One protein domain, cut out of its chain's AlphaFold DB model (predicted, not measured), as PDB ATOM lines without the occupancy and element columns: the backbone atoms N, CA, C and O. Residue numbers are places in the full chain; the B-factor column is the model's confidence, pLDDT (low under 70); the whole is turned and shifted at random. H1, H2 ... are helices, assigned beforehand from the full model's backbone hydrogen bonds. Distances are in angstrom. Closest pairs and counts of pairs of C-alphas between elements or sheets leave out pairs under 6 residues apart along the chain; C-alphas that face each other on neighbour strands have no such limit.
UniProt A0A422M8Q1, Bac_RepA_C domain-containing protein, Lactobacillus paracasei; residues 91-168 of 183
ATOM      1  N   ASN A  91      -9.361 -34.279  28.431       94.81
ATOM      2  CA  ASN A  91      -8.008 -34.583  28.893       94.81
ATOM      3  C   ASN A  91      -7.891 -36.014  29.435       94.81
ATOM      4  O   ASN A  91      -6.875 -36.667  29.200       94.81
ATOM      5  N   ALA A  92      -8.909 -36.513  30.144       96.38
ATOM      6  CA  ALA A  92      -8.937 -37.892  30.624       96.38
ATOM      7  C   ALA A  92      -8.994 -38.893  29.459       96.38
ATOM      8  O   ALA A  92      -8.245 -39.868  29.466       96.38
ATOM      9  N   LYS A  93      -9.799 -38.614  28.423       94.25
ATOM     10  CA  LYS A  93      -9.805 -39.386  27.168       94.25
ATOM     11  C   LYS A  93      -8.410 -39.431  26.548       94.25
ATOM     12  O   LYS A  93      -7.863 -40.509  26.337       94.25
ATOM     13  N   TYR A  94      -7.825 -38.257  26.298       93.12
ATOM     14  CA  TYR A  94      -6.516 -38.147  25.652       93.12
ATOM     15  C   TYR A  94      -5.426 -38.879  26.438       93.12
ATOM     16  O   TYR A  94      -4.533 -39.484  25.849       93.12
ATOM     17  N   ARG A  95      -5.499 -38.862  27.776       94.75
ATOM     18  CA  ARG A  95      -4.602 -39.649  28.621       94.75
ATOM     19  C   ARG A  95      -4.720 -41.142  28.327       94.75
ATOM     20  O   ARG A  95      -3.693 -41.769  28.108       94.75
ATOM     21  N   VAL A  96      -5.935 -41.692  28.324       93.50
ATOM     22  CA  VAL A  96      -6.151 -43.131  28.103       93.50
ATOM     23  C   VAL A  96      -5.653 -43.556  26.723       93.50
ATOM     24  O   VAL A  96      -4.927 -44.542  26.637       93.50
ATOM     25  N   GLU A  97      -5.956 -42.792  25.671       93.62
ATOM     26  CA  GLU A  97      -5.451 -43.067  24.315       93.62
ATOM     27  C   GLU A  97      -3.924 -42.988  24.245       93.62
ATOM     28  O   GLU A  97      -3.274 -43.828  23.630       93.62
ATOM     29  N   LYS A  98      -3.324 -41.986  24.899       94.12
ATOM     30  CA  LYS A  98      -1.869 -41.820  24.924       94.12
ATOM     31  C   LYS A  98      -1.172 -42.973  25.645       94.12
ATOM     32  O   LYS A  98      -0.141 -43.438  25.162       94.12
ATOM     33  N   ASP A  99      -1.698 -43.383  26.794       91.62
ATOM     34  CA  ASP A  99      -1.092 -44.413  27.640       91.62
ATOM     35  C   ASP A  99      -1.186 -45.814  27.002       91.62
ATOM     36  O   ASP A  99      -0.372 -46.669  27.330       91.62
ATOM     37  N   HIS A 100      -2.110 -46.021  26.055       89.06
ATOM     38  CA  HIS A 100      -2.313 -47.285  25.328       89.06
ATOM     39  C   HIS A 100      -2.118 -47.124  23.809       89.06
ATOM     40  O   HIS A 100      -2.755 -47.786  22.985       89.06
ATOM     41  N   LYS A 101      -1.252 -46.185  23.415       89.06
ATOM     42  CA  LYS A 101      -0.974 -45.892  22.003       89.06
ATOM     43  C   LYS A 101      -0.310 -47.071  21.286       89.06
ATOM     44  O   LYS A 101      -0.498 -47.242  20.086       89.06
ATOM     45  N   ASP A 102       0.480 -47.854  22.010       89.31
ATOM     46  CA  ASP A 102       1.191 -49.043  21.532       89.31
ATOM     47  C   ASP A 102       0.250 -50.128  20.996       89.31
ATOM     48  O   ASP A 102       0.587 -50.796  20.020       89.31
ATOM     49  N   ILE A 103      -0.945 -50.241  21.575       85.31
ATOM     50  CA  ILE A 103      -1.997 -51.169  21.135       85.31
ATOM     51  C   ILE A 103      -3.102 -50.482  20.314       85.31
ATOM     52  O   ILE A 103      -4.104 -51.109  19.983       85.31
ATOM     53  N   GLY A 104      -2.921 -49.206  19.956       86.94
ATOM     54  CA  GLY A 104      -3.794 -48.489  19.023       86.94
ATOM     55  C   GLY A 104      -5.151 -48.051  19.582       86.94
ATOM     56  O   GLY A 104      -6.100 -47.940  18.809       86.94
ATOM     57  N   VAL A 105      -5.267 -47.793  20.891       87.88
ATOM     58  CA  VAL A 105      -6.541 -47.366  21.503       87.88
ATOM     59  C   VAL A 105      -7.035 -46.041  20.933       87.88
ATOM     60  O   VAL A 105      -6.330 -45.031  20.967       87.88
ATOM     61  N   ILE A 106      -8.292 -46.042  20.491       89.44
ATOM     62  CA  ILE A 106      -9.048 -44.858  20.082       89.44
ATOM     63  C   ILE A 106     -10.392 -44.898  20.806       89.44
ATOM     64  O   ILE A 106     -11.066 -45.925  20.806       89.44
ATOM     65  N   ILE A 107     -10.778 -43.785  21.425       90.06
ATOM     66  CA  ILE A 107     -12.065 -43.642  22.109       90.06
ATOM     67  C   ILE A 107     -12.983 -42.783  21.225       90.06
ATOM     68  O   ILE A 107     -12.826 -41.555  21.205       90.06
ATOM     69  N   PRO A 108     -13.929 -43.389  20.489       88.19
ATOM     70  CA  PRO A 108     -14.941 -42.649  19.741       88.19
ATOM     71  C   PRO A 108     -15.907 -41.965  20.712       88.19
ATOM     72  O   PRO A 108     -16.625 -42.610  21.467       88.19
ATOM     73  N   LEU A 109     -15.884 -40.634  20.741       87.94
ATOM     74  CA  LEU A 109     -16.734 -39.834  21.629       87.94
ATOM     75  C   LEU A 109     -18.206 -39.807  21.194       87.94
ATOM     76  O   LEU A 109     -19.084 -39.509  21.998       87.94
ATOM     77  N   ASP A 110     -18.449 -40.109  19.928       82.69
ATOM     78  CA  ASP A 110     -19.746 -40.238  19.280       82.69
ATOM     79  C   ASP A 110     -20.365 -41.639  19.432       82.69
ATOM     80  O   ASP A 110     -21.492 -41.846  18.991       82.69
ATOM     81  N   ASP A 111     -19.679 -42.575  20.099       85.94
ATOM     82  CA  ASP A 111     -20.166 -43.934  20.347       85.94
ATOM     83  C   ASP A 111     -21.449 -43.943  21.197       85.94
ATOM     84  O   ASP A 111     -21.496 -43.450  22.333       85.94
ATOM     85  N   GLU A 112     -22.489 -44.556  20.633       87.12
ATOM     86  CA  GLU A 112     -23.820 -44.715  21.219       87.12
ATOM     87  C   GLU A 112     -23.819 -45.551  22.517       87.12
ATOM     88  O   GLU A 112     -24.690 -45.371  23.365       87.12
ATOM     89  N   GLU A 113     -22.834 -46.434  22.741       87.38
ATOM     90  CA  GLU A 113     -22.653 -47.118  24.030       87.38
ATOM     91  C   GLU A 113     -21.962 -46.218  25.073       87.38
ATOM     92  O   GLU A 113     -22.233 -46.342  26.274       87.38
ATOM     93  N   LEU A 114     -21.071 -45.312  24.651       90.81
ATOM     94  CA  LEU A 114     -20.278 -44.473  25.557       90.81
ATOM     95  C   LEU A 114     -21.080 -43.282  26.099       90.81
ATOM     96  O   LEU A 114     -20.997 -42.988  27.298       90.81
ATOM     97  N   LYS A 115     -21.875 -42.622  25.252       91.31
ATOM     98  CA  LYS A 115     -22.717 -41.465  25.609       91.31
ATOM     99  C   LYS A 115     -23.562 -41.707  26.886       91.31
ATOM    100  O   LYS A 115     -23.336 -40.994  27.875       91.31
ATOM    101  N   PRO A 116     -24.388 -42.774  26.988       92.88
ATOM    102  CA  PRO A 116     -25.157 -43.066  28.202       92.88
ATOM    103  C   PRO A 116     -24.293 -43.379  29.429       92.88
ATOM    104  O   PRO A 116     -24.684 -43.127  30.577       92.88
ATOM    105  N   LEU A 117     -23.118 -43.984  29.228       94.06
ATOM    106  CA  LEU A 117     -22.206 -44.303  30.325       94.06
ATOM    107  C   LEU A 117     -21.565 -43.040  30.902       94.06
ATOM    108  O   LEU A 117     -21.441 -42.941  32.128       94.06
ATOM    109  N   MET A 118     -21.227 -42.061  30.060       95.06
ATOM    110  CA  MET A 118     -20.764 -40.748  30.511       95.06
ATOM    111  C   MET A 118     -21.847 -40.037  31.321       95.06
ATOM    112  O   MET A 118     -21.568 -39.604  32.440       95.06
ATOM    113  N   THR A 119     -23.095 -40.010  30.845       95.50
ATOM    114  CA  THR A 119     -24.233 -39.436  31.589       95.50
ATOM    115  C   THR A 119     -24.379 -40.073  32.976       95.50
ATOM    116  O   THR A 119     -24.442 -39.379  33.999       95.50
ATOM    117  N   LYS A 120     -24.335 -41.411  33.061       96.38
ATOM    118  CA  LYS A 120     -24.388 -42.143  34.342       96.38
ATOM    119  C   LYS A 120     -23.189 -41.838  35.243       96.38
ATOM    120  O   LYS A 120     -23.365 -41.680  36.455       96.38
ATOM    121  N   ALA A 121     -21.983 -41.755  34.687       97.06
ATOM    122  CA  ALA A 121     -20.776 -41.422  35.439       97.06
ATOM    123  C   ALA A 121     -20.852 -40.005  36.025       97.06
ATOM    124  O   ALA A 121     -20.549 -39.820  37.205       97.06
ATOM    125  N   LEU A 122     -21.346 -39.033  35.253       97.62
ATOM    126  CA  LEU A 122     -21.577 -37.661  35.711       97.62
ATOM    127  C   LEU A 122     -22.608 -37.601  36.839       97.62
ATOM    128  O   LEU A 122     -22.353 -36.978  37.870       97.62
ATOM    129  N   ARG A 123     -23.735 -38.311  36.710       97.62
ATOM    130  CA  ARG A 123     -24.733 -38.415  37.790       97.62
ATOM    131  C   ARG A 123     -24.127 -38.968  39.078       97.62
ATOM    132  O   ARG A 123     -24.340 -38.399  40.147       97.62
ATOM    133  N   ARG A 124     -23.328 -40.036  38.988       96.75
ATOM    134  CA  ARG A 124     -22.626 -40.615  40.149       96.75
ATOM    135  C   ARG A 124     -21.615 -39.642  40.751       96.75
ATOM    136  O   ARG A 124     -21.562 -39.510  41.970       96.75
ATOM    137  N   TYR A 125     -20.841 -38.957  39.912       97.44
ATOM    138  CA  TYR A 125     -19.878 -37.943  40.332       97.44
ATOM    139  C   TYR A 125     -20.558 -36.834  41.145       97.44
ATOM    140  O   TYR A 125     -20.177 -36.588  42.290       97.44
ATOM    141  N   PHE A 126     -21.617 -36.229  40.606       96.94
ATOM    142  CA  PHE A 126     -22.347 -35.166  41.293       96.94
ATOM    143  C   PHE A 126     -23.074 -35.652  42.546       96.94
ATOM    144  O   PHE A 126     -23.122 -34.923  43.536       96.94
ATOM    145  N   ASN A 127     -23.584 -36.887  42.547       96.38
ATOM    146  CA  ASN A 127     -24.165 -37.484  43.748       96.38
ATOM    147  C   ASN A 127     -23.136 -37.582  44.884       96.38
ATOM    148  O   ASN A 127     -23.439 -37.198  46.008       96.38
ATOM    149  N   VAL A 128     -21.904 -38.009  44.586       96.25
ATOM    150  CA  VAL A 128     -20.811 -38.059  45.575       96.25
ATOM    151  C   VAL A 128     -20.466 -36.668  46.109       96.25
ATOM    152  O   VAL A 128     -20.226 -36.515  47.306       96.25
ATOM    153  N   LEU A 129     -20.446 -35.648  45.246       95.62
ATOM    154  CA  LEU A 129     -20.210 -34.275  45.698       95.62
ATOM    155  C   LEU A 129     -21.347 -33.763  46.585       95.62
ATOM    156  O   LEU A 129     -21.091 -33.065  47.564       95.62
ATOM    157  N   ARG A 130     -22.598 -34.102  46.254       95.94
ATOM    158  CA  ARG A 130     -23.772 -33.659  47.009       95.94
ATOM    159  C   ARG A 130     -23.890 -34.348  48.363       95.94
ATOM    160  O   ARG A 130     -24.205 -33.669  49.334       95.94
ATOM    161  N   SER A 131     -23.665 -35.662  48.423       95.75
ATOM    162  CA  SER A 131     -23.740 -36.422  49.676       95.75
ATOM    163  C   SER A 131     -22.594 -36.077  50.625       95.75
ATOM    164  O   SER A 131     -22.742 -36.197  51.835       95.75
ATOM    165  N   ASN A 132     -21.457 -35.626  50.079       92.31
ATOM    166  CA  ASN A 132     -20.242 -35.280  50.818       92.31
ATOM    167  C   ASN A 132     -19.663 -36.438  51.664       92.31
ATOM    168  O   ASN A 132     -18.766 -36.226  52.475       92.31
ATOM    169  N   GLU A 133     -20.105 -37.678  51.440       89.62
ATOM    170  CA  GLU A 133     -19.668 -38.864  52.197       89.62
ATOM    171  C   GLU A 133     -18.176 -39.167  52.010       89.62
ATOM    172  O   GLU A 133     -17.514 -39.677  52.908       89.62
ATOM    173  N   LYS A 134     -17.626 -38.851  50.831       90.31
ATOM    174  CA  LYS A 134     -16.217 -39.114  50.499       90.31
ATOM    175  C   LYS A 134     -15.275 -37.952  50.821       90.31
ATOM    176  O   LYS A 134     -14.084 -38.069  50.545       90.31
ATOM    177  N   HIS A 135     -15.794 -36.833  51.339       94.50
ATOM    178  CA  HIS A 135     -15.016 -35.628  51.663       94.50
ATOM    179  C   HIS A 135     -14.013 -35.235  50.561       94.50
ATOM    180  O   HIS A 135     -12.816 -35.043  50.804       94.50
ATOM    181  N   ILE A 136     -14.498 -35.165  49.317       95.62
ATOM    182  CA  ILE A 136     -13.665 -34.905  48.140       95.62
ATOM    183  C   ILE A 136     -13.032 -33.514  48.251       95.62
ATOM    184  O   ILE A 136     -13.719 -32.501  48.185       95.62
ATOM    185  N   LYS A 137     -11.700 -33.467  48.378       95.00
ATOM    186  CA  LYS A 137     -10.942 -32.208  48.500       95.00
ATOM    187  C   LYS A 137     -10.678 -31.528  47.159       95.00
ATOM    188  O   LYS A 137     -10.621 -30.308  47.088       95.00
ATOM    189  N   ASN A 138     -10.487 -32.318  46.102       97.00
ATOM    190  CA  ASN A 138     -10.230 -31.821  44.754       97.00
ATOM    191  C   ASN A 138     -11.251 -32.424  43.786       97.00
ATOM    192  O   ASN A 138     -11.113 -33.563  43.334       97.00
ATOM    193  N   VAL A 139     -12.284 -31.637  43.496       96.00
ATOM    194  CA  VAL A 139     -13.410 -32.046  42.652       96.00
ATOM    195  C   VAL A 139     -12.995 -32.279  41.197       96.00
ATOM    196  O   VAL A 139     -13.558 -33.155  40.543       96.00
ATOM    197  N   GLU A 140     -11.986 -31.559  40.703       97.31
ATOM    198  CA  GLU A 140     -11.497 -31.676  39.325       97.31
ATOM    199  C   GLU A 140     -10.678 -32.948  39.128       97.31
ATOM    200  O   GLU A 140     -10.926 -33.696  38.186       97.31
ATOM    201  N   ASN A 141      -9.764 -33.256  40.053       98.06
ATOM    202  CA  ASN A 141      -9.017 -34.515  40.010       98.06
ATOM    203  C   ASN A 141      -9.942 -35.722  40.185       98.06
ATOM    204  O   ASN A 141      -9.726 -36.761  39.562       98.06
ATOM    205  N   TYR A 142     -10.987 -35.594  41.008       98.06
ATOM    206  CA  TYR A 142     -11.982 -36.653  41.159       98.06
ATOM    207  C   TYR A 142     -12.788 -36.873  39.870       98.06
ATOM    208  O   TYR A 142     -13.022 -38.020  39.487       98.06
ATOM    209  N   LEU A 143     -13.159 -35.798  39.162       98.25
ATOM    210  CA  LEU A 143     -13.798 -35.888  37.845       98.25
ATOM    211  C   LEU A 143     -12.866 -36.554  36.833       98.25
ATOM    212  O   LEU A 143     -13.269 -37.495  36.154       98.25
ATOM    213  N   TYR A 144     -11.617 -36.090  36.769       98.44
ATOM    214  CA  TYR A 144     -10.597 -36.625  35.876       98.44
ATOM    215  C   TYR A 144     -10.435 -38.137  36.064       98.44
ATOM    216  O   TYR A 144     -10.580 -38.889  35.105       98.44
ATOM    217  N   GLY A 145     -10.242 -38.598  37.306       97.81
ATOM    218  CA  GLY A 145     -10.130 -40.028  37.607       97.81
ATOM    219  C   GLY A 145     -11.412 -40.815  37.310       97.81
ATOM    220  O   GLY A 145     -11.342 -41.935  36.812       97.81
ATOM    221  N   THR A 146     -12.589 -40.222  37.546       97.69
ATOM    222  CA  THR A 146     -13.886 -40.838  37.200       97.69
ATOM    223  C   THR A 146     -13.980 -41.115  35.699       97.69
ATOM    224  O   THR A 146     -14.358 -42.218  35.304       97.69
ATOM    225  N   MET A 147     -13.598 -40.144  34.866       97.88
ATOM    226  CA  MET A 147     -13.624 -40.279  33.407       97.88
ATOM    227  C   MET A 147     -12.543 -41.223  32.896       97.88
ATOM    228  O   MET A 147     -12.816 -42.066  32.050       97.88
ATOM    229  N   GLN A 148     -11.335 -41.145  33.456       96.50
ATOM    230  CA  GLN A 148     -10.235 -42.029  33.084       96.50
ATOM    231  C   GLN A 148     -10.593 -43.503  33.348       96.50
ATOM    232  O   GLN A 148     -10.376 -44.355  32.488       96.50
ATOM    233  N   ASN A 149     -11.230 -43.789  34.489       95.31
ATOM    234  CA  ASN A 149     -11.737 -45.123  34.813       95.31
ATOM    235  C   ASN A 149     -12.845 -45.571  33.853       95.31
ATOM    236  O   ASN A 149     -12.828 -46.714  33.405       95.31
ATOM    237  N   LEU A 150     -13.800 -44.690  33.531       96.25
ATOM    238  CA  LEU A 150     -14.869 -45.001  32.581       96.25
ATOM    239  C   LEU A 150     -14.295 -45.405  31.215       96.25
ATOM    240  O   LEU A 150     -14.645 -46.460  30.690       96.25
ATOM    241  N   PHE A 151     -13.399 -44.586  30.670       95.19
ATOM    242  CA  PHE A 151     -12.776 -44.833  29.375       95.19
ATOM    243  C   PHE A 151     -11.926 -46.109  29.371       95.19
ATOM    244  O   PHE A 151     -12.009 -46.889  28.426       95.19
ATOM    245  N   GLY A 152     -11.174 -46.372  30.445       90.56
ATOM    246  CA  GLY A 152     -10.422 -47.620  30.590       90.56
ATOM    247  C   GLY A 152     -11.321 -48.861  30.634       90.56
ATOM    248  O   GLY A 152     -11.030 -49.859  29.981       90.56
ATOM    249  N   VAL A 153     -12.450 -48.803  31.353       88.81
ATOM    250  CA  VAL A 153     -13.420 -49.913  31.415       88.81
ATOM    251  C   VAL A 153     -14.076 -50.165  30.058       88.81
ATOM    252  O   VAL A 153     -14.212 -51.325  29.666       88.81
ATOM    253  N   LEU A 154     -14.469 -49.107  29.337       88.00
ATOM    254  CA  LEU A 154     -15.029 -49.235  27.990       88.00
ATOM    255  C   LEU A 154     -14.032 -49.934  27.059       88.00
ATOM    256  O   LEU A 154     -14.379 -50.927  26.422       88.00
ATOM    257  N   TRP A 155     -12.788 -49.452  27.034       85.81
ATOM    258  CA  TRP A 155     -11.733 -50.033  26.211       85.81
ATOM    259  C   TRP A 155     -11.494 -51.509  26.543       85.81
ATOM    260  O   TRP A 155     -11.500 -52.346  25.646       85.81
ATOM    261  N   ASN A 156     -11.357 -51.858  27.824       85.50
ATOM    262  CA  ASN A 156     -11.140 -53.247  28.230       85.50
ATOM    263  C   ASN A 156     -12.280 -54.165  27.768       85.50
ATOM    264  O   ASN A 156     -12.039 -55.299  27.359       85.50
ATOM    265  N   LYS A 157     -13.524 -53.671  27.797       85.88
ATOM    266  CA  LYS A 157     -14.684 -54.405  27.284       85.88
ATOM    267  C   LYS A 157     -14.604 -54.596  25.768       85.88
ATOM    268  O   LYS A 157     -14.911 -55.682  25.284       85.88
ATOM    269  N   GLN A 158     -14.187 -53.570  25.030       83.19
ATOM    270  CA  GLN A 158     -14.009 -53.652  23.583       83.19
ATOM    271  C   GLN A 158     -12.898 -54.641  23.208       83.19
ATOM    272  O   GLN A 158     -13.128 -55.543  22.405       83.19
ATOM    273  N   ALA A 159     -11.742 -54.559  23.871       84.62
ATOM    274  CA  ALA A 159     -10.635 -55.492  23.681       84.62
ATOM    275  C   ALA A 159     -11.042 -56.947  23.983       84.62
ATOM    276  O   ALA A 159     -10.691 -57.856  23.232       84.62
ATOM    277  N   ALA A 160     -11.834 -57.176  25.038       86.69
ATOM    278  CA  ALA A 160     -12.353 -58.504  25.367       86.69
ATOM    279  C   ALA A 160     -13.305 -59.054  24.287       86.69
ATOM    280  O   ALA A 160     -13.196 -60.223  23.921       86.69
ATOM    281  N   ARG A 161     -14.201 -58.219  23.736       86.19
ATOM    282  CA  ARG A 161     -15.084 -58.601  22.614       86.19
ATOM    283  C   ARG A 161     -14.276 -58.972  21.367       86.19
ATOM    284  O   ARG A 161     -14.567 -59.973  20.722       86.19
ATOM    285  N   GLU A 162     -13.262 -58.176  21.031       85.62
ATOM    286  CA  GLU A 162     -12.397 -58.432  19.873       85.62
ATOM    287  C   GLU A 162     -11.563 -59.703  20.032       85.62
ATOM    288  O   GLU A 162     -11.371 -60.436  19.062       85.62
ATOM    289  N   TYR A 163     -11.085 -59.974  21.248       86.56
ATOM    290  CA  TYR A 163     -10.413 -61.225  21.572       86.56
ATOM    291  C   TYR A 163     -11.359 -62.416  21.384       86.56
ATOM    292  O   TYR A 163     -11.050 -63.311  20.604       86.56
ATOM    293  N   ALA A 164     -12.549 -62.396  21.997       88.69
ATOM    294  CA  ALA A 164     -13.533 -63.475  21.865       88.69
ATOM    295  C   ALA A 164     -13.928 -63.738  20.398       88.69
ATOM    296  O   ALA A 164     -13.972 -64.884  19.957       88.69
ATOM    297  N   ALA A 165     -14.111 -62.681  19.598       89.06
ATOM    298  CA  ALA A 165     -14.418 -62.803  18.172       89.06
ATOM    299  C   ALA A 165     -13.285 -63.450  17.348       89.06
ATOM    300  O   ALA A 165     -13.557 -64.121  16.351       89.06
ATOM    301  N   LYS A 166     -12.019 -63.253  17.743       89.38
ATOM    302  CA  LYS A 166     -10.841 -63.887  17.116       89.38
ATOM    303  C   LYS A 166     -10.579 -65.301  17.642       89.38
ATOM    304  O   LYS A 166      -9.955 -66.090  16.937       89.38
ATOM    305  N   HIS A 167     -11.076 -65.618  18.837       87.38
ATOM    306  CA  HIS A 167     -10.903 -66.892  19.534       87.38
ATOM    307  C   HIS A 167     -12.254 -67.586  19.824       87.38
ATOM    308  O   HIS A 167     -12.532 -67.944  20.970       87.38
ATOM    309  N   PRO A 168     -13.111 -67.835  18.809       79.69
ATOM    310  CA  PRO A 168     -14.469 -68.352  19.020       79.69
ATOM    311  C   PRO A 168     -14.514 -69.788  19.570       79.69
ATOM    312  O   PRO A 168     -15.566 -70.253  20.009       79.69
TER     313      PRO A 168
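This is residues 91 to 168 of the 183 residues of the protein "Bac_RepA_C domain-containing protein" of Lactobacillus paracasei (UniProt A0A422M8Q1). A long helix, H3, makes the length of a rod; H2 folds back beside it as the other leg of a helical hairpin, and the short helix H1 packs on another side of H3, over part of its length. Residues 160 to 168, with the last part of H3, stick out at one end. The printed part has 78 residues with three named helices, in the order H1, H2, H3, and no named strand: the class is all helix. The whole is loose, with a radius of gyration of the C-alphas of 14.6 A, and spans 46 by 22 by 21 A.

Start from H3, residues 139 to 166, the longest helix. H2, residues 114 to 131, touches it, the closest C-alphas being those of Tyr 125 and Leu 143, 6.9 A apart. These two form a hairpin, running opposite ways at a shallow tilt of 33 degrees, only just short of steep. Now look at H3's residues 144 to 152, which alone touch H1, residues 91 to 99; the closest C-alphas, those of Ala 92 and Gln 148, are 5.0 A apart. H1 and H3 run the same way at a steep tilt of 44 degrees. H1 and H2 are apart. In H1, H2 and H3 every O i to N i+4 pair is within hydrogen-bond range.

Find C-alpha 139 at (-13.410, -32.046, 42.652); from there H3 runs 40.9 A to C-alpha 166 at (-10.841, -63.887, 17.116). H2 begins at C-alpha 114, at (-20.278, -44.473, 25.557), and is 25.7 A long. H1 measures 12.1 A from C-alpha 91 to C-alpha 99.

The C-alphas farthest apart, those of Lys 137 and Pro 168, lie 46.8 A from each other. Residues 100 to 113 make the long link from H1 to H2; the link from H2 to H3 is short. Residues 130 to 135 and 160 to 168 stand free. The printed part has no cut; its mean pLDDT is 92.1, and no printed residue is under 70.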